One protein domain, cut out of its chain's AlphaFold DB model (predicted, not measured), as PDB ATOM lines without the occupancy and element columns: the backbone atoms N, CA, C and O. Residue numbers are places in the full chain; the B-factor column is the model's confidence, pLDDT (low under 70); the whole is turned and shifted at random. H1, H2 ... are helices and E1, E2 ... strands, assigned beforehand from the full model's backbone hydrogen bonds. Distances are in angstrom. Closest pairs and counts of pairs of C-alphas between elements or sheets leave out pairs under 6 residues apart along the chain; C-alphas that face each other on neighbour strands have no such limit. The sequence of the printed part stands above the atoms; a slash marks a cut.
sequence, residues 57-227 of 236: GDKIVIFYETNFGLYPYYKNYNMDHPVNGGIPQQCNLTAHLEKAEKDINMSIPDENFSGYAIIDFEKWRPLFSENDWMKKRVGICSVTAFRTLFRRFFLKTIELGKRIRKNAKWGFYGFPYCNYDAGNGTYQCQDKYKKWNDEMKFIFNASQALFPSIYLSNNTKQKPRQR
ATOM      1  N   GLY A  57      -6.583  -7.264  27.330       95.38
ATOM      2  CA  GLY A  57      -7.006  -8.338  28.232       95.38
ATOM      3  C   GLY A  57      -8.124  -7.948  29.197       95.38
ATOM      4  O   GLY A  57      -8.926  -7.065  28.920       95.38
ATOM      5  N   ASP A  58      -8.190  -8.628  30.342       96.31
ATOM      6  CA  ASP A  58      -9.316  -8.569  31.285       96.31
ATOM      7  C   ASP A  58      -9.377  -7.304  32.162       96.31
ATOM      8  O   ASP A  58     -10.340  -7.118  32.905       96.31
ATOM      9  N   LYS A  59      -8.377  -6.419  32.090       97.38
ATOM     10  CA  LYS A  59      -8.318  -5.156  32.849       97.38
ATOM     11  C   LYS A  59      -8.408  -3.930  31.954       97.38
ATOM     12  O   LYS A  59      -9.089  -2.967  32.310       97.38
ATOM     13  N   ILE A  60      -7.717  -3.960  30.820       98.00
ATOM     14  CA  ILE A  60      -7.635  -2.848  29.877       98.00
ATOM     15  C   ILE A  60      -7.494  -3.363  28.447       98.00
ATOM     16  O   ILE A  60      -6.781  -4.340  28.192       98.00
ATOM     17  N   VAL A  61      -8.181  -2.693  27.528       98.19
ATOM     18  CA  VAL A  61      -8.096  -2.905  26.085       98.19
ATOM     19  C   VAL A  61      -8.018  -1.551  25.396       98.19
ATOM     20  O   VAL A  61      -8.841  -0.675  25.667       98.19
ATOM     21  N   ILE A  62      -7.054  -1.392  24.493       97.94
ATOM     22  CA  ILE A  62      -6.931  -0.226  23.620       97.94
ATOM     23  C   ILE A  62      -7.198  -0.612  22.164       97.94
ATOM     24  O   ILE A  62      -6.740  -1.640  21.654       97.94
ATOM     25  N   PHE A  63      -7.964   0.241  21.497       98.00
ATOM     26  CA  PHE A  63      -8.369   0.120  20.111       98.00
ATOM     27  C   PHE A  63      -7.717   1.231  19.292       98.00
ATOM     28  O   PHE A  63      -8.231   2.349  19.221       98.00
ATOM     29  N   TYR A  64      -6.586   0.913  18.664       96.62
ATOM     30  CA  TYR A  64      -5.894   1.843  17.775       96.62
ATOM     31  C   TYR A  64      -6.660   2.059  16.470       96.62
ATOM     32  O   TYR A  64      -7.122   1.110  15.835       96.62
ATOM     33  N   GLU A  65      -6.708   3.312  16.026       90.94
ATOM     34  CA  GLU A  65      -7.315   3.778  14.774       90.94
ATOM     35  C   GLU A  65      -6.978   2.967  13.513       90.94
ATOM     36  O   GLU A  65      -7.787   2.921  12.588       90.94
ATOM     37  N   THR A  66      -5.814   2.313  13.444       88.69
ATOM     38  CA  THR A  66      -5.436   1.499  12.275       88.69
ATOM     39  C   THR A  66      -6.154   0.153  12.228       88.69
ATOM     40  O   THR A  66      -6.266  -0.433  11.155       88.69
ATOM     41  N   ASN A  67      -6.628  -0.342  13.376       90.94
ATOM     42  CA  ASN A  67      -7.138  -1.704  13.537       90.94
ATOM     43  C   ASN A  67      -8.563  -1.750  14.114       90.94
ATOM     44  O   ASN A  67      -9.062  -2.844  14.363       90.94
ATOM     45  N   PHE A  68      -9.212  -0.599  14.329       97.56
ATOM     46  CA  PHE A  68     -10.531  -0.518  14.951       97.56
ATOM     47  C   PHE A  68     -11.583   0.126  14.046       97.56
ATOM     48  O   PHE A  68     -11.543   1.321  13.735       97.56
ATOM     49  N   GLY A  69     -12.559  -0.687  13.641       98.12
ATOM     50  CA  GLY A  69     -13.558  -0.306  12.658       98.12
ATOM     51  C   GLY A  69     -12.925   0.056  11.314       98.12
ATOM     52  O   GLY A  69     -11.821  -0.370  10.972       98.12
ATOM     53  N   LEU A  70     -13.650   0.857  10.539       97.69
ATOM     54  CA  LEU A  70     -13.156   1.495   9.316       97.69
ATOM     55  C   LEU A  70     -12.974   2.998   9.544       97.69
ATOM     56  O   LEU A  70     -13.727   3.811   9.013       97.69
ATOM     57  N   TYR A  71     -12.044   3.369  10.428       96.38
ATOM     58  CA  TYR A  71     -11.758   4.776  10.709       96.38
ATOM     59  C   TYR A  71     -11.280   5.491   9.429       96.38
ATOM     60  O   TYR A  71     -10.344   5.007   8.782       96.38
ATOM     61  N   PRO A  72     -11.933   6.587   9.001       94.44
ATOM     62  CA  PRO A  72     -11.560   7.294   7.782       94.44
ATOM     63  C   PRO A  72     -10.392   8.237   8.040       94.44
ATOM     64  O   PRO A  72     -10.421   8.971   9.015       94.44
ATOM     65  N   TYR A  73      -9.365   8.239   7.194       92.06
ATOM     66  CA  TYR A  73      -8.250   9.186   7.314       92.06
ATOM     67  C   TYR A  73      -7.434   9.291   6.027       92.06
ATOM     68  O   TYR A  73      -7.474   8.407   5.178       92.06
ATOM     69  N   TYR A  74      -6.634  10.343   5.894       90.44
ATOM     70  CA  TYR A  74      -5.666  10.469   4.806       90.44
ATOM     71  C   TYR A  74      -4.308   9.906   5.222       90.44
ATOM     72  O   TYR A  74      -3.706  10.363   6.201       90.44
ATOM     73  N   LYS A  75      -3.803   8.905   4.491       90.56
ATOM     74  CA  LYS A  75      -2.496   8.302   4.782       90.56
ATOM     75  C   LYS A  75      -1.409   9.370   4.664       90.56
ATOM     76  O   LYS A  75      -1.340  10.080   3.667       90.56
ATOM     77  N   ASN A  76      -0.571   9.495   5.694       88.44
ATOM     78  CA  ASN A  76       0.459  10.539   5.796       88.44
ATOM     79  C   ASN A  76      -0.087  11.972   5.618       88.44
ATOM     80  O   ASN A  76       0.647  12.859   5.194       88.44
ATOM     81  N   TYR A  77      -1.374  12.191   5.911       85.62
ATOM     82  CA  TYR A  77      -2.075  13.454   5.667       85.62
ATOM     83  C   TYR A  77      -2.062  13.897   4.191       85.62
ATOM     84  O   TYR A  77      -2.193  15.088   3.906       85.62
ATOM     85  N   ASN A  78      -1.923  12.953   3.251       87.25
ATOM     86  CA  ASN A  78      -2.040  13.207   1.819       87.25
ATOM     87  C   ASN A  78      -3.479  12.956   1.336       87.25
ATOM     88  O   ASN A  78      -3.972  11.829   1.410       87.25
ATOM     89  N   MET A  79      -4.129  14.001   0.811       85.81
ATOM     90  CA  MET A  79      -5.514  13.941   0.326       85.81
ATOM     91  C   MET A  79      -5.700  12.985  -0.861       85.81
ATOM     92  O   MET A  79      -6.791  12.449  -1.029       85.81
ATOM     93  N   ASP A  80      -4.625  12.687  -1.596       90.69
ATOM     94  CA  ASP A  80      -4.625  11.737  -2.718       90.69
ATOM     95  C   ASP A  80      -4.603  10.267  -2.262       90.69
ATOM     96  O   ASP A  80      -4.721   9.341  -3.064       90.69
ATOM     97  N   HIS A  81      -4.440  10.025  -0.957       92.31
ATOM     98  CA  HIS A  81      -4.402   8.687  -0.370       92.31
ATOM     99  C   HIS A  81      -5.456   8.525   0.739       92.31
ATOM    100  O   HIS A  81      -5.098   8.326   1.910       92.31
ATOM    101  N   PRO A  82      -6.760   8.613   0.406       93.06
ATOM    102  CA  PRO A  82      -7.829   8.390   1.368       93.06
ATOM    103  C   PRO A  82      -7.896   6.917   1.780       93.06
ATOM    104  O   PRO A  82      -7.933   6.010   0.953       93.06
ATOM    105  N   VAL A  83      -7.989   6.683   3.082       94.00
ATOM    106  CA  VAL A  83      -8.342   5.400   3.689       94.00
ATOM    107  C   VAL A  83      -9.779   5.511   4.185       94.00
ATOM    108  O   VAL A  83     -10.121   6.473   4.873       94.00
ATOM    109  N   ASN A  84     -10.637   4.562   3.801       95.06
ATOM    110  CA  ASN A  84     -12.073   4.542   4.128       95.06
ATOM    111  C   ASN A  84     -12.814   5.858   3.796       95.06
ATOM    112  O   ASN A  84     -13.699   6.284   4.532       95.06
ATOM    113  N   GLY A  85     -12.427   6.525   2.704       91.44
ATOM    114  CA  GLY A  85     -12.998   7.814   2.290       91.44
ATOM    115  C   GLY A  85     -12.318   9.043   2.905       91.44
ATOM    116  O   GLY A  85     -12.720  10.161   2.625       91.44
ATOM    117  N   GLY A  86     -11.280   8.886   3.730       90.00
ATOM    118  CA  GLY A  86     -10.467   9.999   4.233       90.00
ATOM    119  C   GLY A  86     -11.105  10.806   5.368       90.00
ATOM    120  O   GLY A  86     -10.417  11.170   6.318       90.00
ATOM    121  N   ILE A  87     -12.416  11.041   5.309       88.38
ATOM    122  CA  ILE A  87     -13.182  11.817   6.288       88.38
ATOM    123  C   ILE A  87     -14.556  11.181   6.573       88.38
ATOM    124  O   ILE A  87     -15.110  10.499   5.706       88.38
ATOM    125  N   PRO A  88     -15.167  11.436   7.746       89.12
ATOM    126  CA  PRO A  88     -16.515  10.980   8.094       89.12
ATOM    127  C   PRO A  88     -17.609  11.263   7.054       89.12
ATOM    128  O   PRO A  88     -18.536  10.470   6.930       89.12
ATOM    129  N   GLN A  89     -17.521  12.360   6.296       86.56
ATOM    130  CA  GLN A  89     -18.510  12.719   5.270       86.56
ATOM    131  C   GLN A  89     -18.520  11.763   4.076       86.56
ATOM    132  O   GLN A  89     -19.544  11.632   3.417       86.56
ATOM    133  N   GLN A  90     -17.385  11.130   3.793       88.88
ATOM    134  CA  GLN A  90     -17.202  10.220   2.661       88.88
ATOM    135  C   GLN A  90     -17.099   8.756   3.115       88.88
ATOM    136  O   GLN A  90     -16.956   7.860   2.287       88.88
ATOM    137  N   CYS A  91     -17.164   8.497   4.425       91.25
ATOM    138  CA  CYS A  91     -17.063   7.152   4.970       91.25
ATOM    139  C   CYS A  91     -18.419   6.433   4.966       91.25
ATOM    140  O   CYS A  91     -19.477   7.037   5.159       91.25
ATOM    141  N   ASN A  92     -18.384   5.107   4.831       96.12
ATOM    142  CA  ASN A  92     -19.545   4.269   5.105       96.12
ATOM    143  C   ASN A  92     -19.608   3.968   6.612       96.12
ATOM    144  O   ASN A  92     -18.949   3.050   7.105       96.12
ATOM    145  N   LEU A  93     -20.402   4.755   7.344       96.62
ATOM    146  CA  LEU A  93     -20.538   4.616   8.798       96.62
ATOM    147  C   LEU A  93     -21.084   3.240   9.211       96.62
ATOM    148  O   LEU A  93     -20.641   2.700  10.220       96.62
ATOM    149  N   THR A  94     -22.008   2.654   8.448       98.25
ATOM    150  CA  THR A  94     -22.549   1.319   8.750       98.25
ATOM    151  C   THR A  94     -21.449   0.267   8.682       98.25
ATOM    152  O   THR A  94     -21.242  -0.459   9.649       98.25
ATOM    153  N   ALA A  95     -20.660   0.266   7.605       98.38
ATOM    154  CA  ALA A  95     -19.532  -0.653   7.460       98.38
ATOM    155  C   ALA A  95     -18.464  -0.442   8.553       98.38
ATOM    156  O   ALA A  95     -17.882  -1.408   9.050       98.38
ATOM    157  N   HIS A  96     -18.223   0.809   8.974       98.38
ATOM    158  CA  HIS A  96     -17.359   1.095  10.123       98.38
ATOM    159  C   HIS A  96     -17.872   0.419  11.399       98.38
ATOM    160  O   HIS A  96     -17.086  -0.229  12.087       98.38
ATOM    161  N   LEU A  97     -19.166   0.556  11.704       98.75
ATOM    162  CA  LEU A  97     -19.775  -0.004  12.913       98.75
ATOM    163  C   LEU A  97     -19.803  -1.537  12.885       98.75
ATOM    164  O   LEU A  97     -19.465  -2.158  13.885       98.75
ATOM    165  N   GLU A  98     -20.112  -2.154  11.744       98.75
ATOM    166  CA  GLU A  98     -20.061  -3.615  11.582       98.75
ATOM    167  C   GLU A  98     -18.650  -4.167  11.806       98.75
ATOM    168  O   GLU A  98     -18.460  -5.187  12.476       98.75
ATOM    169  N   LYS A  99     -17.632  -3.489  11.260       98.62
ATOM    170  CA  LYS A  99     -16.235  -3.855  11.501       98.62
ATOM    171  C   LYS A  99     -15.858  -3.642  12.970       98.62
ATOM    172  O   LYS A  99     -15.240  -4.525  13.557       98.62
ATOM    173  N   ALA A 100     -16.254  -2.519  13.568       98.69
ATOM    174  CA  ALA A 100     -15.964  -2.208  14.965       98.69
ATOM    175  C   ALA A 100     -16.591  -3.237  15.919       98.69
ATOM    176  O   ALA A 100     -15.942  -3.660  16.868       98.69
ATOM    177  N   GLU A 101     -17.813  -3.704  15.648       98.75
ATOM    178  CA  GLU A 101     -18.463  -4.763  16.426       98.75
ATOM    179  C   GLU A 101     -17.663  -6.072  16.382       98.75
ATOM    180  O   GLU A 101     -17.413  -6.678  17.426       98.75
ATOM    181  N   LYS A 102     -17.173  -6.468  15.200       98.69
ATOM    182  CA  LYS A 102     -16.275  -7.627  15.054       98.69
ATOM    183  C   LYS A 102     -14.980  -7.434  15.846       98.69
ATOM    184  O   LYS A 102     -14.580  -8.336  16.578       98.69
ATOM    185  N   ASP A 103     -14.350  -6.267  15.738       98.56
ATOM    186  CA  ASP A 103     -13.093  -5.953  16.429       98.56
ATOM    187  C   ASP A 103     -13.250  -5.981  17.960       98.56
ATOM    188  O   ASP A 103     -12.373  -6.490  18.667       98.56
ATOM    189  N   ILE A 104     -14.386  -5.502  18.480       98.56
ATOM    190  CA  ILE A 104     -14.723  -5.568  19.910       98.56
ATOM    191  C   ILE A 104     -14.944  -7.012  20.340       98.56
ATOM    192  O   ILE A 104     -14.397  -7.421  21.359       98.56
ATOM    193  N   ASN A 105     -15.694  -7.796  19.564       98.31
ATOM    194  CA  ASN A 105     -15.940  -9.202  19.880       98.31
ATOM    195  C   ASN A 105     -14.650 -10.032  19.898       98.31
ATOM    196  O   ASN A 105     -14.504 -10.906  20.747       98.31
ATOM    197  N   MET A 106     -13.695  -9.723  19.018       97.44
ATOM    198  CA  MET A 106     -12.381 -10.370  19.014       97.44
ATOM    199  C   MET A 106     -11.496  -9.924  20.187       97.44
ATOM    200  O   MET A 106     -10.819 -10.753  20.790       97.44
ATOM    201  N   SER A 107     -11.485  -8.629  20.518       97.31
ATOM    202  CA  SER A 107     -10.569  -8.075  21.532       97.31
ATOM    203  C   SER A 107     -11.087  -8.222  22.965       97.31
ATOM    204  O   SER A 107     -10.299  -8.330  23.901       97.31
ATOM    205  N   ILE A 108     -12.409  -8.213  23.141       97.94
ATOM    206  CA  ILE A 108     -13.112  -8.327  24.419       97.94
ATOM    207  C   ILE A 108     -14.140  -9.458  24.279       97.94
ATOM    208  O   ILE A 108     -15.331  -9.182  24.147       97.94
ATOM    209  N   PRO A 109     -13.728 -10.735  24.262       97.31
ATOM    210  CA  PRO A 109     -14.665 -11.849  24.090       97.31
ATOM    211  C   PRO A 109     -15.641 -12.001  25.267       97.31
ATOM    212  O   PRO A 109     -16.749 -12.487  25.082       97.31
ATOM    213  N   ASP A 110     -15.256 -11.560  26.470       98.06
ATOM    214  CA  ASP A 110     -16.138 -11.551  27.639       98.06
ATOM    215  C   ASP A 110     -17.171 -10.415  27.546       98.06
ATOM    216  O   ASP A 110     -16.838  -9.233  27.663       98.06
ATOM    217  N   GLU A 111     -18.445 -10.763  27.374       97.38
ATOM    218  CA  GLU A 111     -19.552  -9.799  27.338       97.38
ATOM    219  C   GLU A 111     -19.752  -9.053  28.668       97.38
ATOM    220  O   GLU A 111     -20.267  -7.930  28.683       97.38
ATOM    221  N   ASN A 112     -19.312  -9.643  29.785       97.94
ATOM    222  CA  ASN A 112     -19.395  -9.049  31.116       97.94
ATOM    223  C   ASN A 112     -18.156  -8.227  31.491       97.94
ATOM    224  O   ASN A 112     -18.094  -7.732  32.623       97.94
ATOM    225  N   PHE A 113     -17.214  -8.037  30.559       98.50
ATOM    226  CA  PHE A 113     -15.999  -7.259  30.767       98.50
ATOM    227  C   PHE A 113     -16.299  -5.911  31.434       98.50
ATOM    228  O   PHE A 113     -17.088  -5.108  30.936       98.50
ATOM    229  N   SER A 114     -15.649  -5.673  32.572       97.88
ATOM    230  CA  SER A 114     -15.829  -4.484  33.421       97.88
ATOM    231  C   SER A 114     -14.562  -3.631  33.552       97.88
ATOM    232  O   SER A 114     -14.480  -2.730  34.394       97.88
ATOM    233  N   GLY A 115     -13.559  -3.919  32.717       97.75
ATOM    234  CA  GLY A 115     -12.327  -3.147  32.619       97.75
ATOM    235  C   GLY A 115     -12.488  -1.861  31.805       97.75
ATOM    236  O   GLY A 115     -13.597  -1.393  31.533       97.75
ATOM    237  N   TYR A 116     -11.357  -1.278  31.419       98.38
ATOM    238  CA  TYR A 116     -11.304  -0.051  30.622       98.38
ATOM    239  C   TYR A 116     -11.170  -0.379  29.135       98.38
ATOM    240  O   TYR A 116     -10.329  -1.191  28.755       98.38
ATOM    241  N   ALA A 117     -11.986   0.263  28.303       98.44
ATOM    242  CA  ALA A 117     -11.952   0.114  26.854       98.44
ATOM    243  C   ALA A 117     -11.691   1.483  26.213       98.44
ATOM    244  O   ALA A 117     -12.512   2.397  26.305       98.44
ATOM    245  N   ILE A 118     -10.517   1.637  25.609       98.56
ATOM    246  CA  ILE A 118      -9.997   2.927  25.155       98.56
ATOM    247  C   ILE A 118     -10.016   2.956  23.633       98.56
ATOM    248  O   ILE A 118      -9.400   2.110  22.993       98.56
ATOM    249  N   ILE A 119     -10.704   3.934  23.051       98.56
ATOM    250  CA  ILE A 119     -10.685   4.181  21.607       98.56
ATOM    251  C   ILE A 119      -9.642   5.258  21.320       98.56
ATOM    252  O   ILE A 119      -9.749   6.376  21.826       98.56
ATOM    253  N   ASP A 120      -8.648   4.929  20.503       97.44
ATOM    254  CA  ASP A 120      -7.537   5.820  20.186       97.44
ATOM    255  C   ASP A 120      -7.636   6.338  18.744       97.44
ATOM    256  O   ASP A 120      -7.084   5.758  17.805       97.44
ATOM    257  N   PHE A 121      -8.431   7.401  18.573       95.56
ATOM    258  CA  PHE A 121      -8.645   8.103  17.305       95.56
ATOM    259  C   PHE A 121      -7.876   9.424  17.281       95.56
ATOM    260  O   PHE A 121      -8.228  10.388  17.966       95.56
ATOM    261  N   GLU A 122      -6.845   9.486  16.441       92.06
ATOM    262  CA  GLU A 122      -5.884  10.582  16.403       92.06
ATOM    263  C   GLU A 122      -5.620  11.151  15.005       92.06
ATOM    264  O   GLU A 122      -5.052  12.243  14.928       92.06
ATOM    265  N   LYS A 123      -6.013  10.513  13.892       89.94
ATOM    266  CA  LYS A 123      -5.739  11.073  12.547       89.94
ATOM    267  C   LYS A 123      -6.417  12.415  12.296       89.94
ATOM    268  O   LYS A 123      -5.869  13.235  11.563       89.94
ATOM    269  N   TRP A 124      -7.558  12.668  12.921       87.94
ATOM    270  CA  TRP A 124      -8.219  13.972  12.936       87.94
ATOM    271  C   TRP A 124      -8.874  14.222  14.293       87.94
ATOM    272  O   TRP A 124      -9.105  13.306  15.079       87.94
ATOM    273  N   ARG A 125      -9.122  15.495  14.592       86.81
ATOM    274  CA  ARG A 125      -9.743  15.959  15.834       86.81
ATOM    275  C   ARG A 125     -11.245  16.222  15.640       86.81
ATOM    276  O   ARG A 125     -11.651  16.501  14.510       86.81
ATOM    277  N   PRO A 126     -12.076  16.119  16.694       84.75
ATOM    278  CA  PRO A 126     -13.533  16.213  16.577       84.75
ATOM    279  C   PRO A 126     -14.056  17.605  16.217       84.75
ATOM    280  O   PRO A 126     -15.171  17.695  15.704       84.75
ATOM    281  N   LEU A 127     -13.291  18.673  16.479       84.00
ATOM    282  CA  LEU A 127     -13.616  20.036  16.054       84.00
ATOM    283  C   LEU A 127     -12.721  20.480  14.898       84.00
ATOM    284  O   LEU A 127     -11.531  20.171  14.835       84.00
ATOM    285  N   PHE A 128     -13.286  21.258  13.974       80.25
ATOM    286  CA  PHE A 128     -12.563  21.678  12.775       80.25
ATOM    287  C   PHE A 128     -11.347  22.541  13.131       80.25
ATOM    288  O   PHE A 128     -10.241  22.256  12.680       80.25
ATOM    289  N   SER A 129     -11.528  23.502  14.042       80.50
ATOM    290  CA  SER A 129     -10.479  24.412  14.523       80.50
ATOM    291  C   SER A 129      -9.281  23.716  15.179       80.50
ATOM    292  O   SER A 129      -8.245  24.340  15.381       80.50
ATOM    293  N   GLU A 130      -9.413  22.441  15.549       78.94
ATOM    294  CA  GLU A 130      -8.326  21.656  16.139       78.94
ATOM    295  C   GLU A 130      -7.440  20.972  15.087       78.94
ATOM    296  O   GLU A 130      -6.358  20.496  15.424       78.94
ATOM    297  N   ASN A 131      -7.884  20.883  13.830       78.12
ATOM    298  CA  ASN A 131      -7.188  20.133  12.781       78.12
ATOM    299  C   ASN A 131      -6.134  20.959  12.026       78.12
ATOM    300  O   ASN A 131      -5.176  20.392  11.500       78.12
ATOM    301  N   ASP A 132      -6.241  22.290  12.049       65.31
ATOM    302  CA  ASP A 132      -5.191  23.181  11.530       65.31
ATOM    303  C   ASP A 132      -3.885  23.034  12.331       65.31
ATOM    304  O   ASP A 132      -2.772  23.140  11.801       65.31
ATOM    305  N   TRP A 133      -4.007  22.702  13.620       53.12
ATOM    306  CA  TRP A 133      -2.889  22.362  14.492       53.12
ATOM    307  C   TRP A 133      -2.336  20.973  14.107       53.12
ATOM    308  O   TRP A 133      -3.048  19.974  14.124       53.12
ATOM    309  N   MET A 134      -1.038  20.898  13.778       48.06
ATOM    310  CA  MET A 134      -0.302  19.693  13.322       48.06
ATOM    311  C   MET A 134      -0.525  19.238  11.870       48.06
ATOM    312  O   MET A 134      -0.150  18.116  11.531       48.06
ATOM    313  N   LYS A 135      -1.048  20.098  10.984       57.19
ATOM    314  CA  LYS A 135      -1.240  19.771   9.553       57.19
ATOM    315  C   LYS A 135      -2.136  18.540   9.328       57.19
ATOM    316  O   LYS A 135      -1.970  17.846   8.321       57.19
ATOM    317  N   LYS A 136      -3.075  18.254  10.243       63.16
ATOM    318  CA  LYS A 136      -4.055  17.177  10.058       63.16
ATOM    319  C   LYS A 136      -5.005  17.611   8.949       63.16
ATOM    320  O   LYS A 136      -5.941  18.368   9.169       63.16
ATOM    321  N   ARG A 137      -4.702  17.203   7.715       63.31
ATOM    322  CA  ARG A 137      -5.486  17.619   6.552       63.31
ATOM    323  C   ARG A 137      -6.860  16.978   6.620       63.31
ATOM    324  O   ARG A 137      -6.975  15.760   6.557       63.31
ATOM    325  N   VAL A 138      -7.885  17.812   6.701       63.88
ATOM    326  CA  VAL A 138      -9.271  17.407   6.504       63.88
ATOM    327  C   VAL A 138      -9.780  18.206   5.310       63.88
ATOM    328  O   VAL A 138      -9.950  19.418   5.409       63.88
ATOM    329  N   GLY A 139      -9.954  17.559   4.156       59.97
ATOM    330  CA  GLY A 139     -10.555  18.206   2.989       59.97
ATOM    331  C   GLY A 139     -12.018  18.520   3.297       59.97
ATOM    332  O   GLY A 139     -12.786  17.605   3.584       59.97
ATOM    333  N   ILE A 140     -12.409  19.796   3.335       60.09
ATOM    334  CA  ILE A 140     -13.756  20.192   3.774       60.09
ATOM    335  C   ILE A 140     -14.360  21.213   2.819       60.09
ATOM    336  O   ILE A 140     -13.736  22.217   2.493       60.09
ATOM    337  N   CYS A 141     -15.629  20.984   2.474       53.00
ATOM    338  CA  CYS A 141     -16.484  21.956   1.790       53.00
ATOM    339  C   CYS A 141     -17.462  22.686   2.744       53.00
ATOM    340  O   CYS A 141     -18.072  23.669   2.338       53.00
ATOM    341  N   SER A 142     -17.658  22.229   3.998       66.00
ATOM    342  CA  SER A 142     -18.555  22.872   4.986       66.00
ATOM    343  C   SER A 142     -18.240  22.543   6.462       66.00
ATOM    344  O   SER A 142     -18.247  21.377   6.868       66.00
ATOM    345  N   VAL A 143     -18.061  23.583   7.292       66.88
ATOM    346  CA  VAL A 143     -17.838  23.496   8.757       66.88
ATOM    347  C   VAL A 143     -19.041  22.887   9.492       66.88
ATOM    348  O   VAL A 143     -18.884  22.119  10.443       66.88
ATOM    349  N   THR A 144     -20.263  23.167   9.036       68.94
ATOM    350  CA  THR A 144     -21.485  22.617   9.645       68.94
ATOM    351  C   THR A 144     -21.595  21.114   9.406       68.94
ATOM    352  O   THR A 144     -21.878  20.360  10.339       68.94
ATOM    353  N   ALA A 145     -21.319  20.663   8.178       69.56
ATOM    354  CA  ALA A 145     -21.312  19.240   7.846       69.56
ATOM    355  C   ALA A 145     -20.236  18.487   8.639       69.56
ATOM    356  O   ALA A 145     -20.496  17.393   9.141       69.56
ATOM    357  N   PHE A 146     -19.061  19.104   8.813       73.31
ATOM    358  CA  PHE A 146     -18.006  18.590   9.683       73.31
ATOM    359  C   PHE A 146     -18.534  18.363  11.104       73.31
ATOM    360  O   PHE A 146     -18.511  17.233  11.586       73.31
ATOM    361  N   ARG A 147     -19.101  19.397  11.742       76.06
ATOM    362  CA  ARG A 147     -19.573  19.305  13.132       76.06
ATOM    363  C   ARG A 147     -20.600  18.191  13.329       76.06
ATOM    364  O   ARG A 147     -20.539  17.478  14.326       76.06
ATOM    365  N   THR A 148     -21.527  18.016  12.391       84.69
ATOM    366  CA  THR A 148     -22.574  16.993  12.500       84.69
ATOM    367  C   THR A 148     -22.026  15.584  12.283       84.69
ATOM    368  O   THR A 148     -22.312  14.683  13.074       84.69
ATOM    369  N   LEU A 149     -21.234  15.371  11.229       87.50
ATOM    370  CA  LEU A 149     -20.813  14.029  10.818       87.50
ATOM    371  C   LEU A 149     -19.646  13.498  11.655       87.50
ATOM    372  O   LEU A 149     -19.668  12.328  12.032       87.50
ATOM    373  N   PHE A 150     -18.697  14.351  12.049       89.44
ATOM    374  CA  PHE A 150     -17.604  13.968  12.951       89.44
ATOM    375  C   PHE A 150     -18.137  13.587  14.331       89.44
ATOM    376  O   PHE A 150     -17.810  12.526  14.864       89.44
ATOM    377  N   ARG A 151     -19.033  14.416  14.880       91.88
ATOM    378  CA  ARG A 151     -19.719  14.124  16.140       91.88
ATOM    379  C   ARG A 151     -20.493  12.814  16.064       91.88
ATOM    380  O   ARG A 151     -20.383  11.988  16.967       91.88
ATOM    381  N   ARG A 152     -21.268  12.616  14.992       94.19
ATOM    382  CA  ARG A 152     -22.048  11.389  14.785       94.19
ATOM    383  C   ARG A 152     -21.150  10.156  14.741       94.19
ATOM    384  O   ARG A 152     -21.529   9.148  15.323       94.19
ATOM    385  N   PHE A 153     -19.991  10.242  14.091       95.94
ATOM    386  CA  PHE A 153     -19.030   9.145  14.024       95.94
ATOM    387  C   PHE A 153     -18.573   8.729  15.430       95.94
ATOM    388  O   PHE A 153     -18.817   7.599  15.836       95.94
ATOM    389  N   PHE A 154     -18.034   9.668  16.217       96.44
ATOM    390  CA  PHE A 154     -17.595   9.412  17.597       96.44
ATOM    391  C   PHE A 154     -18.708   8.818  18.467       96.44
ATOM    392  O   PHE A 154     -18.505   7.801  19.131       96.44
ATOM    393  N   LEU A 155     -19.896   9.434  18.444       97.56
ATOM    394  CA  LEU A 155     -21.029   8.992  19.256       97.56
ATOM    395  C   LEU A 155     -21.482   7.583  18.878       97.56
ATOM    396  O   LEU A 155     -21.641   6.744  19.756       97.56
ATOM    397  N   LYS A 156     -21.641   7.294  17.583       98.38
ATOM    398  CA  LYS A 156     -22.117   5.980  17.144       98.38
ATOM    399  C   LYS A 156     -21.122   4.869  17.465       98.38
ATOM    400  O   LYS A 156     -21.551   3.789  17.863       98.38
ATOM    401  N   THR A 157     -19.820   5.135  17.364       98.44
ATOM    402  CA  THR A 157     -18.783   4.154  17.706       98.44
ATOM    403  C   THR A 157     -18.757   3.842  19.206       98.44
ATOM    404  O   THR A 157     -18.748   2.669  19.578       98.44
ATOM    405  N   ILE A 158     -18.797   4.848  20.091       98.50
ATOM    406  CA  ILE A 158     -18.796   4.587  21.543       98.50
ATOM    407  C   ILE A 158     -20.137   4.021  22.037       98.50
ATOM    408  O   ILE A 158     -20.151   3.154  22.909       98.50
ATOM    409  N   GLU A 159     -21.265   4.447  21.457       98.62
ATOM    410  CA  GLU A 159     -22.591   3.870  21.729       98.62
ATOM    411  C   GLU A 159     -22.628   2.377  21.397       98.62
ATOM    412  O   GLU A 159     -23.159   1.591  22.184       98.62
ATOM    413  N   LEU A 160     -22.031   1.972  20.270       98.75
ATOM    414  CA  LEU A 160     -21.889   0.568  19.898       98.75
ATOM    415  C   LEU A 160     -21.130  -0.217  20.973       98.75
ATOM    416  O   LEU A 160     -21.644  -1.225  21.456       98.75
ATOM    417  N   GLY A 161     -19.950   0.260  21.384       98.38
ATOM    418  CA  GLY A 161     -19.147  -0.393  22.421       98.38
ATOM    419  C   GLY A 161     -19.900  -0.532  23.742       98.38
ATOM    420  O   GLY A 161     -19.953  -1.618  24.318       98.38
ATOM    421  N   LYS A 162     -20.578   0.534  24.178       98.56
ATOM    422  CA  LYS A 162     -21.415   0.530  25.387       98.56
ATOM    423  C   LYS A 162     -22.586  -0.440  25.292       98.56
ATOM    424  O   LYS A 162     -22.923  -1.074  26.285       98.56
ATOM    425  N   ARG A 163     -23.205  -0.564  24.116       98.38
ATOM    426  CA  ARG A 163     -24.312  -1.497  23.880       98.38
ATOM    427  C   ARG A 163     -23.858  -2.945  24.045       98.38
ATOM    428  O   ARG A 163     -24.542  -3.712  24.714       98.38
ATOM    429  N   ILE A 164     -22.722  -3.313  23.450       98.31
ATOM    430  CA  ILE A 164     -22.271  -4.713  23.411       98.31
ATOM    431  C   ILE A 164     -21.367  -5.097  24.593       98.31
ATOM    432  O   ILE A 164     -21.254  -6.276  24.904       98.31
ATOM    433  N   ARG A 165     -20.752  -4.132  25.291       98.44
ATOM    434  CA  ARG A 165     -19.975  -4.324  26.533       98.44
ATOM    435  C   ARG A 165     -20.433  -3.330  27.601       98.44
ATOM    436  O   ARG A 165     -19.730  -2.380  27.941       98.44
ATOM    437  N   LYS A 166     -21.637  -3.561  28.125       97.88
ATOM    438  CA  LYS A 166     -22.354  -2.661  29.051       97.88
ATOM    439  C   LYS A 166     -21.617  -2.345  30.356       97.88
ATOM    440  O   LYS A 166     -21.778  -1.251  30.892       97.88
ATOM    441  N   ASN A 167     -20.812  -3.284  30.852       98.19
ATOM    442  CA  ASN A 167     -20.080  -3.132  32.113       98.19
ATOM    443  C   ASN A 167     -18.723  -2.438  31.926       98.19
ATOM    444  O   ASN A 167     -18.109  -2.020  32.909       98.19
ATOM    445  N   ALA A 168     -18.249  -2.325  30.685       98.38
ATOM    446  CA  ALA A 168     -16.948  -1.762  30.375       98.38
ATOM    447  C   ALA A 168     -16.967  -0.241  30.514       98.38
ATOM    448  O   ALA A 168     -17.961   0.428  30.217       98.38
ATOM    449  N   LYS A 169     -15.831   0.315  30.925       98.38
ATOM    450  CA  LYS A 169     -15.635   1.757  31.049       98.38
ATOM    451  C   LYS A 169     -15.031   2.287  29.754       98.38
ATOM    452  O   LYS A 169     -13.810   2.263  29.590       98.38
ATOM    453  N   TRP A 170     -15.888   2.729  28.836       98.69
ATOM    454  CA  TRP A 170     -15.463   3.262  27.545       98.69
ATOM    455  C   TRP A 170     -15.040   4.723  27.625       98.69
ATOM    456  O   TRP A 170     -15.615   5.517  28.372       98.69
ATOM    457  N   GLY A 171     -14.086   5.097  26.784       98.25
ATOM    458  CA  GLY A 171     -13.732   6.488  26.542       98.25
ATOM    459  C   GLY A 171     -12.716   6.616  25.421       98.25
ATOM    460  O   GLY A 171     -12.239   5.622  24.870       98.25
ATOM    461  N   PHE A 172     -12.397   7.857  25.080       97.88
ATOM    462  CA  PHE A 172     -11.445   8.169  24.022       97.88
ATOM    463  C   PHE A 172     -10.113   8.619  24.613       97.88
ATOM    464  O   PHE A 172     -10.084   9.441  25.533       97.88
ATOM    465  N   TYR A 173      -9.019   8.100  24.063       96.19
ATOM    466  CA  TYR A 173      -7.678   8.535  24.427       96.19
ATOM    467  C   TYR A 173      -7.465  10.021  24.105       96.19
ATOM    468  O   TYR A 173      -7.976  10.564  23.125       96.19
ATOM    469  N   GLY A 174      -6.703  10.690  24.964       91.75
ATOM    470  CA  GLY A 174      -6.303  12.082  24.820       91.75
ATOM    471  C   GLY A 174      -7.308  13.092  25.370       91.75
ATOM    472  O   GLY A 174      -6.921  14.240  25.563       91.75
ATOM    473  N   PHE A 175      -8.551  12.699  25.663       91.19
ATOM    474  CA  PHE A 175      -9.600  13.615  26.112       91.19
ATOM    475  C   PHE A 175      -9.776  13.638  27.642       91.19
ATOM    476  O   PHE A 175      -9.772  12.575  28.269       91.19
ATOM    477  N   PRO A 176     -10.038  14.814  28.251       89.94
ATOM    478  CA  PRO A 176     -10.094  16.145  27.633       89.94
ATOM    479  C   PRO A 176      -8.705  16.667  27.244       89.94
ATOM    480  O   PRO A 176      -7.699  16.278  27.839       89.94
ATOM    481  N   TYR A 177      -8.654  17.589  26.280       85.38
ATOM    482  CA  TYR A 177      -7.392  18.221  25.909       85.38
ATOM    483  C   TYR A 177      -6.990  19.313  26.893       85.38
ATOM    484  O   TYR A 177      -7.815  19.992  27.504       85.38
ATOM    485  N   CYS A 178      -5.684  19.517  26.994       83.94
ATOM    486  CA  CYS A 178      -5.074  20.635  27.688       83.94
ATOM    487  C   CYS A 178      -3.802  21.033  26.927       83.94
ATOM    488  O   CYS A 178      -3.516  20.529  25.840       83.94
ATOM    489  N   ASN A 179      -3.026  21.936  27.508       77.56
ATOM    490  CA  ASN A 179      -1.711  22.315  27.026       77.56
ATOM    491  C   ASN A 179      -0.807  21.096  26.810       77.56
ATOM    492  O   ASN A 179      -0.342  20.485  27.768       77.56
ATOM    493  N   TYR A 180      -0.489  20.786  25.553       71.44
ATOM    494  CA  TYR A 180       0.538  19.789  25.220       71.44
ATOM    495  C   TYR A 180       1.957  20.246  25.608       71.44
ATOM    496  O   TYR A 180       2.893  19.452  25.615       71.44
ATOM    497  N   ASP A 181       2.113  21.528  25.941       62.75
ATOM    498  CA  ASP A 181       3.305  22.155  26.511       62.75
ATOM    499  C   ASP A 181       3.173  22.423  28.025       62.75
ATOM    500  O   ASP A 181       3.922  23.233  28.581       62.75
ATOM    501  N   ALA A 182       2.220  21.769  28.704       57.25
ATOM    502  CA  ALA A 182       2.051  21.882  30.150       57.25
ATOM    503  C   ALA A 182       3.376  21.601  30.882       57.25
ATOM    504  O   ALA A 182       4.131  20.695  30.527       57.25
ATOM    505  N   GLY A 183       3.674  22.416  31.899       53.19
ATOM    506  CA  GLY A 183       5.008  22.468  32.507       53.19
ATOM    507  C   GLY A 183       5.944  23.507  31.874       53.19
ATOM    508  O   GLY A 183       7.149  23.430  32.071       53.19
ATOM    509  N   ASN A 184       5.424  24.492  31.131       58.94
ATOM    510  CA  ASN A 184       6.152  25.705  30.729       58.94
ATOM    511  C   ASN A 184       5.566  26.964  31.400       58.94
ATOM    512  O   ASN A 184       5.102  27.892  30.747       58.94
ATOM    513  N   GLY A 185       5.545  26.977  32.734       60.62
ATOM    514  CA  GLY A 185       5.217  28.168  33.534       60.62
ATOM    515  C   GLY A 185       3.730  28.432  33.796       60.62
ATOM    516  O   GLY A 185       3.421  29.309  34.596       60.62
ATOM    517  N   THR A 186       2.805  27.669  33.201       63.31
ATOM    518  CA  THR A 186       1.355  27.808  33.439       63.31
ATOM    519  C   THR A 186       0.729  26.528  34.000       63.31
ATOM    520  O   THR A 186       0.970  25.436  33.487       63.31
ATOM    521  N   TYR A 187      -0.115  26.676  35.029       68.81
ATOM    522  CA  TYR A 187      -0.797  25.574  35.736       68.81
ATOM    523  C   TYR A 187      -2.211  25.269  35.227       68.81
ATOM    524  O   TYR A 187      -2.839  24.313  35.677       68.81
ATOM    525  N   GLN A 188      -2.742  26.108  34.340       73.12
ATOM    526  CA  GLN A 188      -4.097  25.991  33.815       73.12
ATOM    527  C   GLN A 188      -4.059  25.730  32.316       73.12
ATOM    528  O   GLN A 188      -3.166  26.220  31.623       73.12
ATOM    529  N   CYS A 189      -5.070  25.018  31.817       78.75
ATOM    530  CA  CYS A 189      -5.269  24.911  30.380       78.75
ATOM    531  C   CYS A 189      -5.536  26.307  29.788       78.75
ATOM    532  O   CYS A 189      -6.290  27.092  30.368       78.75
ATOM    533  N   GLN A 190      -4.950  26.615  28.633       81.69
ATOM    534  CA  GLN A 190      -5.258  27.829  27.877       81.69
ATOM    535  C   GLN A 190      -6.745  27.862  27.520       81.69
ATOM    536  O   GLN A 190      -7.362  26.823  27.266       81.69
ATOM    537  N   ASP A 191      -7.311  29.064  27.425       85.44
ATOM    538  CA  ASP A 191      -8.746  29.239  27.187       85.44
ATOM    539  C   ASP A 191      -9.222  28.624  25.868       85.44
ATOM    540  O   ASP A 191     -10.366  28.189  25.779       85.44
ATOM    541  N   LYS A 192      -8.339  28.489  24.867       86.06
ATOM    542  CA  LYS A 192      -8.648  27.754  23.631       86.06
ATOM    543  C   LYS A 192      -9.024  26.289  23.903       86.06
ATOM    544  O   LYS A 192     -10.024  25.820  23.376       86.06
ATOM    545  N   TYR A 193      -8.286  25.594  24.778       86.12
ATOM    546  CA  TYR A 193      -8.567  24.199  25.135       86.12
ATOM    547  C   TYR A 193      -9.834  24.094  25.975       86.12
ATOM    548  O   TYR A 193     -10.619  23.177  25.767       86.12
ATOM    549  N   LYS A 194     -10.067  25.048  26.887       86.56
ATOM    550  CA  LYS A 194     -11.316  25.106  27.661       86.56
ATOM    551  C   LYS A 194     -12.529  25.228  26.731       86.56
ATOM    552  O   LYS A 194     -13.435  24.410  26.830       86.56
ATOM    553  N   LYS A 195     -12.488  26.160  25.769       89.06
ATOM    554  CA  LYS A 195     -13.546  26.346  24.759       89.06
ATOM    555  C   LYS A 195     -13.772  25.089  23.916       89.06
ATOM    556  O   LYS A 195     -14.908  24.653  23.767       89.06
ATOM    557  N   TRP A 196     -12.703  24.459  23.426       89.12
ATOM    558  CA  TRP A 196     -12.819  23.199  22.686       89.12
ATOM    559  C   TRP A 196     -13.425  22.080  23.535       89.12
ATOM    560  O   TRP A 196     -14.310  21.365  23.071       89.12
ATOM    561  N   ASN A 197     -13.017  21.949  24.797       90.38
ATOM    562  CA  ASN A 197     -13.600  20.971  25.710       90.38
ATOM    563  C   ASN A 197     -15.093  21.248  25.965       90.38
ATOM    564  O   ASN A 197     -15.881  20.305  25.992       90.38
ATOM    565  N   ASP A 198     -15.506  22.513  26.087       90.69
ATOM    566  CA  ASP A 198     -16.922  22.875  26.212       90.69
ATOM    567  C   ASP A 198     -17.745  22.427  24.993       90.69
ATOM    568  O   ASP A 198     -18.832  21.865  25.149       90.69
ATOM    569  N   GLU A 199     -17.213  22.598  23.782       90.12
ATOM    570  CA  GLU A 199     -17.851  22.125  22.546       90.12
ATOM    571  C   GLU A 199     -17.840  20.588  22.424       90.12
ATOM    572  O   GLU A 199     -18.778  19.987  21.885       90.12
ATOM    573  N   MET A 200     -16.814  19.932  22.973       91.62
ATOM    574  CA  MET A 200     -16.645  18.475  22.979       91.62
ATOM    575  C   MET A 200     -17.313  17.758  24.153       91.62
ATOM    576  O   MET A 200     -17.166  16.540  24.273       91.62
ATOM    577  N   LYS A 201     -18.137  18.441  24.960       91.62
ATOM    578  CA  LYS A 201     -18.911  17.826  26.061       91.62
ATOM    579  C   LYS A 201     -19.661  16.558  25.659       91.62
ATOM    580  O   LYS A 201     -19.884  15.680  26.481       91.62
ATOM    581  N   PHE A 202     -20.015  16.417  24.386       93.19
ATOM    582  CA  PHE A 202     -20.649  15.208  23.868       93.19
ATOM    583  C   PHE A 202     -19.799  13.946  23.969       93.19
ATOM    584  O   PHE A 202     -20.356  12.877  24.189       93.19
ATOM    585  N   ILE A 203     -18.479  14.063  23.826       94.19
ATOM    586  CA  ILE A 203     -17.546  12.951  24.009       94.19
ATOM    587  C   ILE A 203     -17.534  12.562  25.482       94.19
ATOM    588  O   ILE A 203     -17.640  11.381  25.811       94.19
ATOM    589  N   PHE A 204     -17.466  13.552  26.373       94.12
ATOM    590  CA  PHE A 204     -17.370  13.320  27.813       94.12
ATOM    591  C   PHE A 204     -18.661  12.710  28.359       94.12
ATOM    592  O   PHE A 204     -18.610  11.698  29.045       94.12
ATOM    593  N   ASN A 205     -19.812  13.254  27.961       95.44
ATOM    594  CA  ASN A 205     -21.130  12.752  28.349       95.44
ATOM    595  C   ASN A 205     -21.404  11.342  27.804       95.44
ATOM    596  O   ASN A 205     -22.143  10.573  28.417       95.44
ATOM    597  N   ALA A 206     -20.843  10.995  26.641       96.75
ATOM    598  CA  ALA A 206     -20.984   9.655  26.081       96.75
ATOM    599  C   ALA A 206     -20.046   8.633  26.748       96.75
ATOM    600  O   ALA A 206     -20.387   7.446  26.781       96.75
ATOM    601  N   SER A 207     -18.908   9.077  27.285       97.44
ATOM    602  CA  SER A 207     -17.882   8.232  27.906       97.44
ATOM    603  C   SER A 207     -18.248   7.809  29.336       97.44
ATOM    604  O   SER A 207     -18.999   8.483  30.032       97.44
ATOM    605  N   GLN A 208     -17.704   6.679  29.789       97.44
ATOM    606  CA  GLN A 208     -17.763   6.213  31.185       97.44
ATOM    607  C   GLN A 208     -16.431   6.420  31.926       97.44
ATOM    608  O   GLN A 208     -16.370   6.251  33.144       97.44
ATOM    609  N   ALA A 209     -15.362   6.769  31.204       95.88
ATOM    610  CA  ALA A 209     -14.070   7.179  31.741       95.88
ATOM    611  C   ALA A 209     -13.407   8.213  30.815       95.88
ATOM    612  O   ALA A 209     -13.669   8.239  29.613       95.88
ATOM    613  N   LEU A 210     -12.548   9.066  31.377       94.75
ATOM    614  CA  LEU A 210     -11.762  10.060  30.638       94.75
ATOM    615  C   LEU A 210     -10.286   9.663  30.666       94.75
ATOM    616  O   LEU A 210      -9.783   9.244  31.709       94.75
ATOM    617  N   PHE A 211      -9.597   9.819  29.535       94.25
ATOM    618  CA  PHE A 211      -8.218   9.363  29.342       94.25
ATOM    619  C   PHE A 211      -7.319  10.500  28.829       94.25
ATOM    620  O   PHE A 211      -6.778  10.403  27.725       94.25
ATOM    621  N   PRO A 212      -7.150  11.599  29.591       90.94
ATOM    622  CA  PRO A 212      -6.268  12.686  29.184       90.94
ATOM    623  C   PRO A 212      -4.824  12.187  29.082       90.94
ATOM    624  O   PRO A 212      -4.331  11.483  29.965       90.94
ATOM    625  N   SER A 213      -4.128  12.580  28.014       86.62
ATOM    626  CA  SER A 213      -2.706  12.267  27.868       86.62
ATOM    627  C   SER A 213      -1.867  13.243  28.685       86.62
ATOM    628  O   SER A 213      -2.062  14.457  28.621       86.62
ATOM    629  N   ILE A 214      -0.927  12.699  29.456       81.88
ATOM    630  CA  ILE A 214      -0.062  13.455  30.374       81.88
ATOM    631  C   ILE A 214       1.424  13.238  30.062       81.88
ATOM    632  O   ILE A 214       2.289  13.384  30.927       81.88
ATOM    633  N   TYR A 215       1.725  12.836  28.824       78.25
ATOM    634  CA  TYR A 215       3.091  12.579  28.384       78.25
ATOM    635  C   TYR A 215       3.946  13.842  28.447       78.25
ATOM    636  O   TYR A 215       3.519  14.941  28.096       78.25
ATOM    637  N   LEU A 216       5.187  13.665  28.895       72.31
ATOM    638  CA  LEU A 216       6.120  14.763  29.091       72.31
ATOM    639  C   LEU A 216       6.901  15.024  27.804       72.31
ATOM    640  O   LEU A 216       7.550  14.127  27.271       72.31
ATOM    641  N   SER A 217       6.877  16.268  27.329       68.31
ATOM    642  CA  SER A 217       7.690  16.686  26.185       68.31
ATOM    643  C   SER A 217       9.162  16.854  26.579       68.31
ATOM    644  O   SER A 217       9.490  17.539  27.556       68.31
ATOM    645  N   ASN A 218      10.059  16.283  25.771       64.88
ATOM    646  CA  ASN A 218      11.512  16.408  25.933       64.88
ATOM    647  C   ASN A 218      12.030  17.839  25.688       64.88
ATOM    648  O   ASN A 218      13.123  18.170  26.137       64.88
ATOM    649  N   ASN A 219      11.245  18.702  25.036       60.06
ATOM    650  CA  ASN A 219      11.652  20.055  24.630       60.06
ATOM    651  C   ASN A 219      11.362  21.140  25.687       60.06
ATOM    652  O   ASN A 219      11.335  22.329  25.370       60.06
ATOM    653  N   THR A 220      11.113  20.764  26.943       57.03
ATOM    654  CA  THR A 220      10.772  21.718  28.010       57.03
ATOM    655  C   THR A 220      12.007  22.129  28.816       57.03
ATOM    656  O   THR A 220      12.787  21.293  29.268       57.03
ATOM    657  N   LYS A 221      12.173  23.440  29.046       56.50
ATOM    658  CA  LYS A 221      13.289  24.012  29.829       56.50
ATOM    659  C   LYS A 221      13.181  23.754  31.346       56.50
ATOM    660  O   LYS A 221      14.057  24.172  32.098       56.50
ATOM    661  N   GLN A 222      12.111  23.104  31.818       56.94
ATOM    662  CA  GLN A 222      11.855  22.889  33.246       56.94
ATOM    663  C   GLN A 222      12.480  21.602  33.799       56.94
ATOM    664  O   GLN A 222      12.567  20.564  33.127       56.94
ATOM    665  N   LYS A 223      12.875  21.666  35.080       58.00
ATOM    666  CA  LYS A 223      13.445  20.540  35.832       58.00
ATOM    667  C   LYS A 223      12.408  19.404  35.971       58.00
ATOM    668  O   LYS A 223      11.230  19.692  36.180       58.00
ATOM    669  N   PRO A 224      12.812  18.117  35.951       54.62
ATOM    670  CA  PRO A 224      11.898  16.963  35.939       54.62
ATOM    671  C   PRO A 224      10.807  16.952  37.025       54.62
ATOM    672  O   PRO A 224       9.688  16.519  36.770       54.62
ATOM    673  N   ARG A 225      11.097  17.475  38.227       51.78
ATOM    674  CA  ARG A 225      10.145  17.542  39.355       51.78
ATOM    675  C   ARG A 225       8.961  18.490  39.131       51.78
ATOM    676  O   ARG A 225       7.922  18.304  39.750       51.78
ATOM    677  N   GLN A 226       9.086  19.471  38.238       52.16
ATOM    678  CA  GLN A 226       8.032  20.441  37.930       52.16
ATOM    679  C   GLN A 226       7.163  20.004  36.748       52.16
ATOM    680  O   GLN A 226       6.500  20.845  36.164       52.16
ATOM    681  N   ARG A 227       7.151  18.718  36.378       51.78
ATOM    682  CA  ARG A 227       6.398  18.215  35.218       51.78
ATOM    683  C   ARG A 227       5.089  17.489  35.574       51.78
ATOM    684  O   ARG A 227       4.230  17.347  34.716       51.78
TER     685      ARG A 227
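This is residues 57 to 227 of the 236 residues of the protein "Hyaluronidase" of Cylicostephanus goldi (UniProt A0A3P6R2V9). With little regular structure, a small parallel sheet, ordered E1 E2 E3, has H1 and H2 on one face, making two layers; long loops and H3 extend beyond it. The 171 printed residues hold E1 H1 E2 H2 E3 H3 H4, class mixed, with 66 in named elements. The whole is compact, radius of gyration of the C-alphas 16.9 A, spanning 46 by 41 by 27 A.

E1, residues 60 to 64, and E2, 116 to 120, are parallel; N 61 and O 116 are 2.9 A apart, within hydrogen-bond range. E2 and E3, 169 to 172, are parallel; N 119 and O 171 are also 2.9 A apart. H1, 93 to 107, and H2, 143 to 164, each make a strand-helix-strand unit, a helix between parallel neighbour strands, with right-handed crossover. H1 touches H2, closest C-alphas Leu 97 and Thr 157, 6.4 A. H2 lies over E3, height over the sheet 10.4 A. H4, 201 to 206, touches H2 and only grazes the sheet; the closest C-alphas of H2 and H4 are Leu 155 and Ala 206, 6.9 A. H3, 191 to 199, is apart from H1 and H2. In the four helices every O i to N i+4 pair is within range.

E1 begins at C-alpha 60 (-7.635, -2.848, 29.877); H4 ends at C-alpha 206 (-20.984, 9.655, 26.081). H1 is 20.6 A long, H2 32.1 A.

The printed part has no cut. The links E1 to H1, E2 to H2 and E3 to H3 are long. The pLDDT is under 70 in residues 132 to 145, 181 to 187 and 217 to 227.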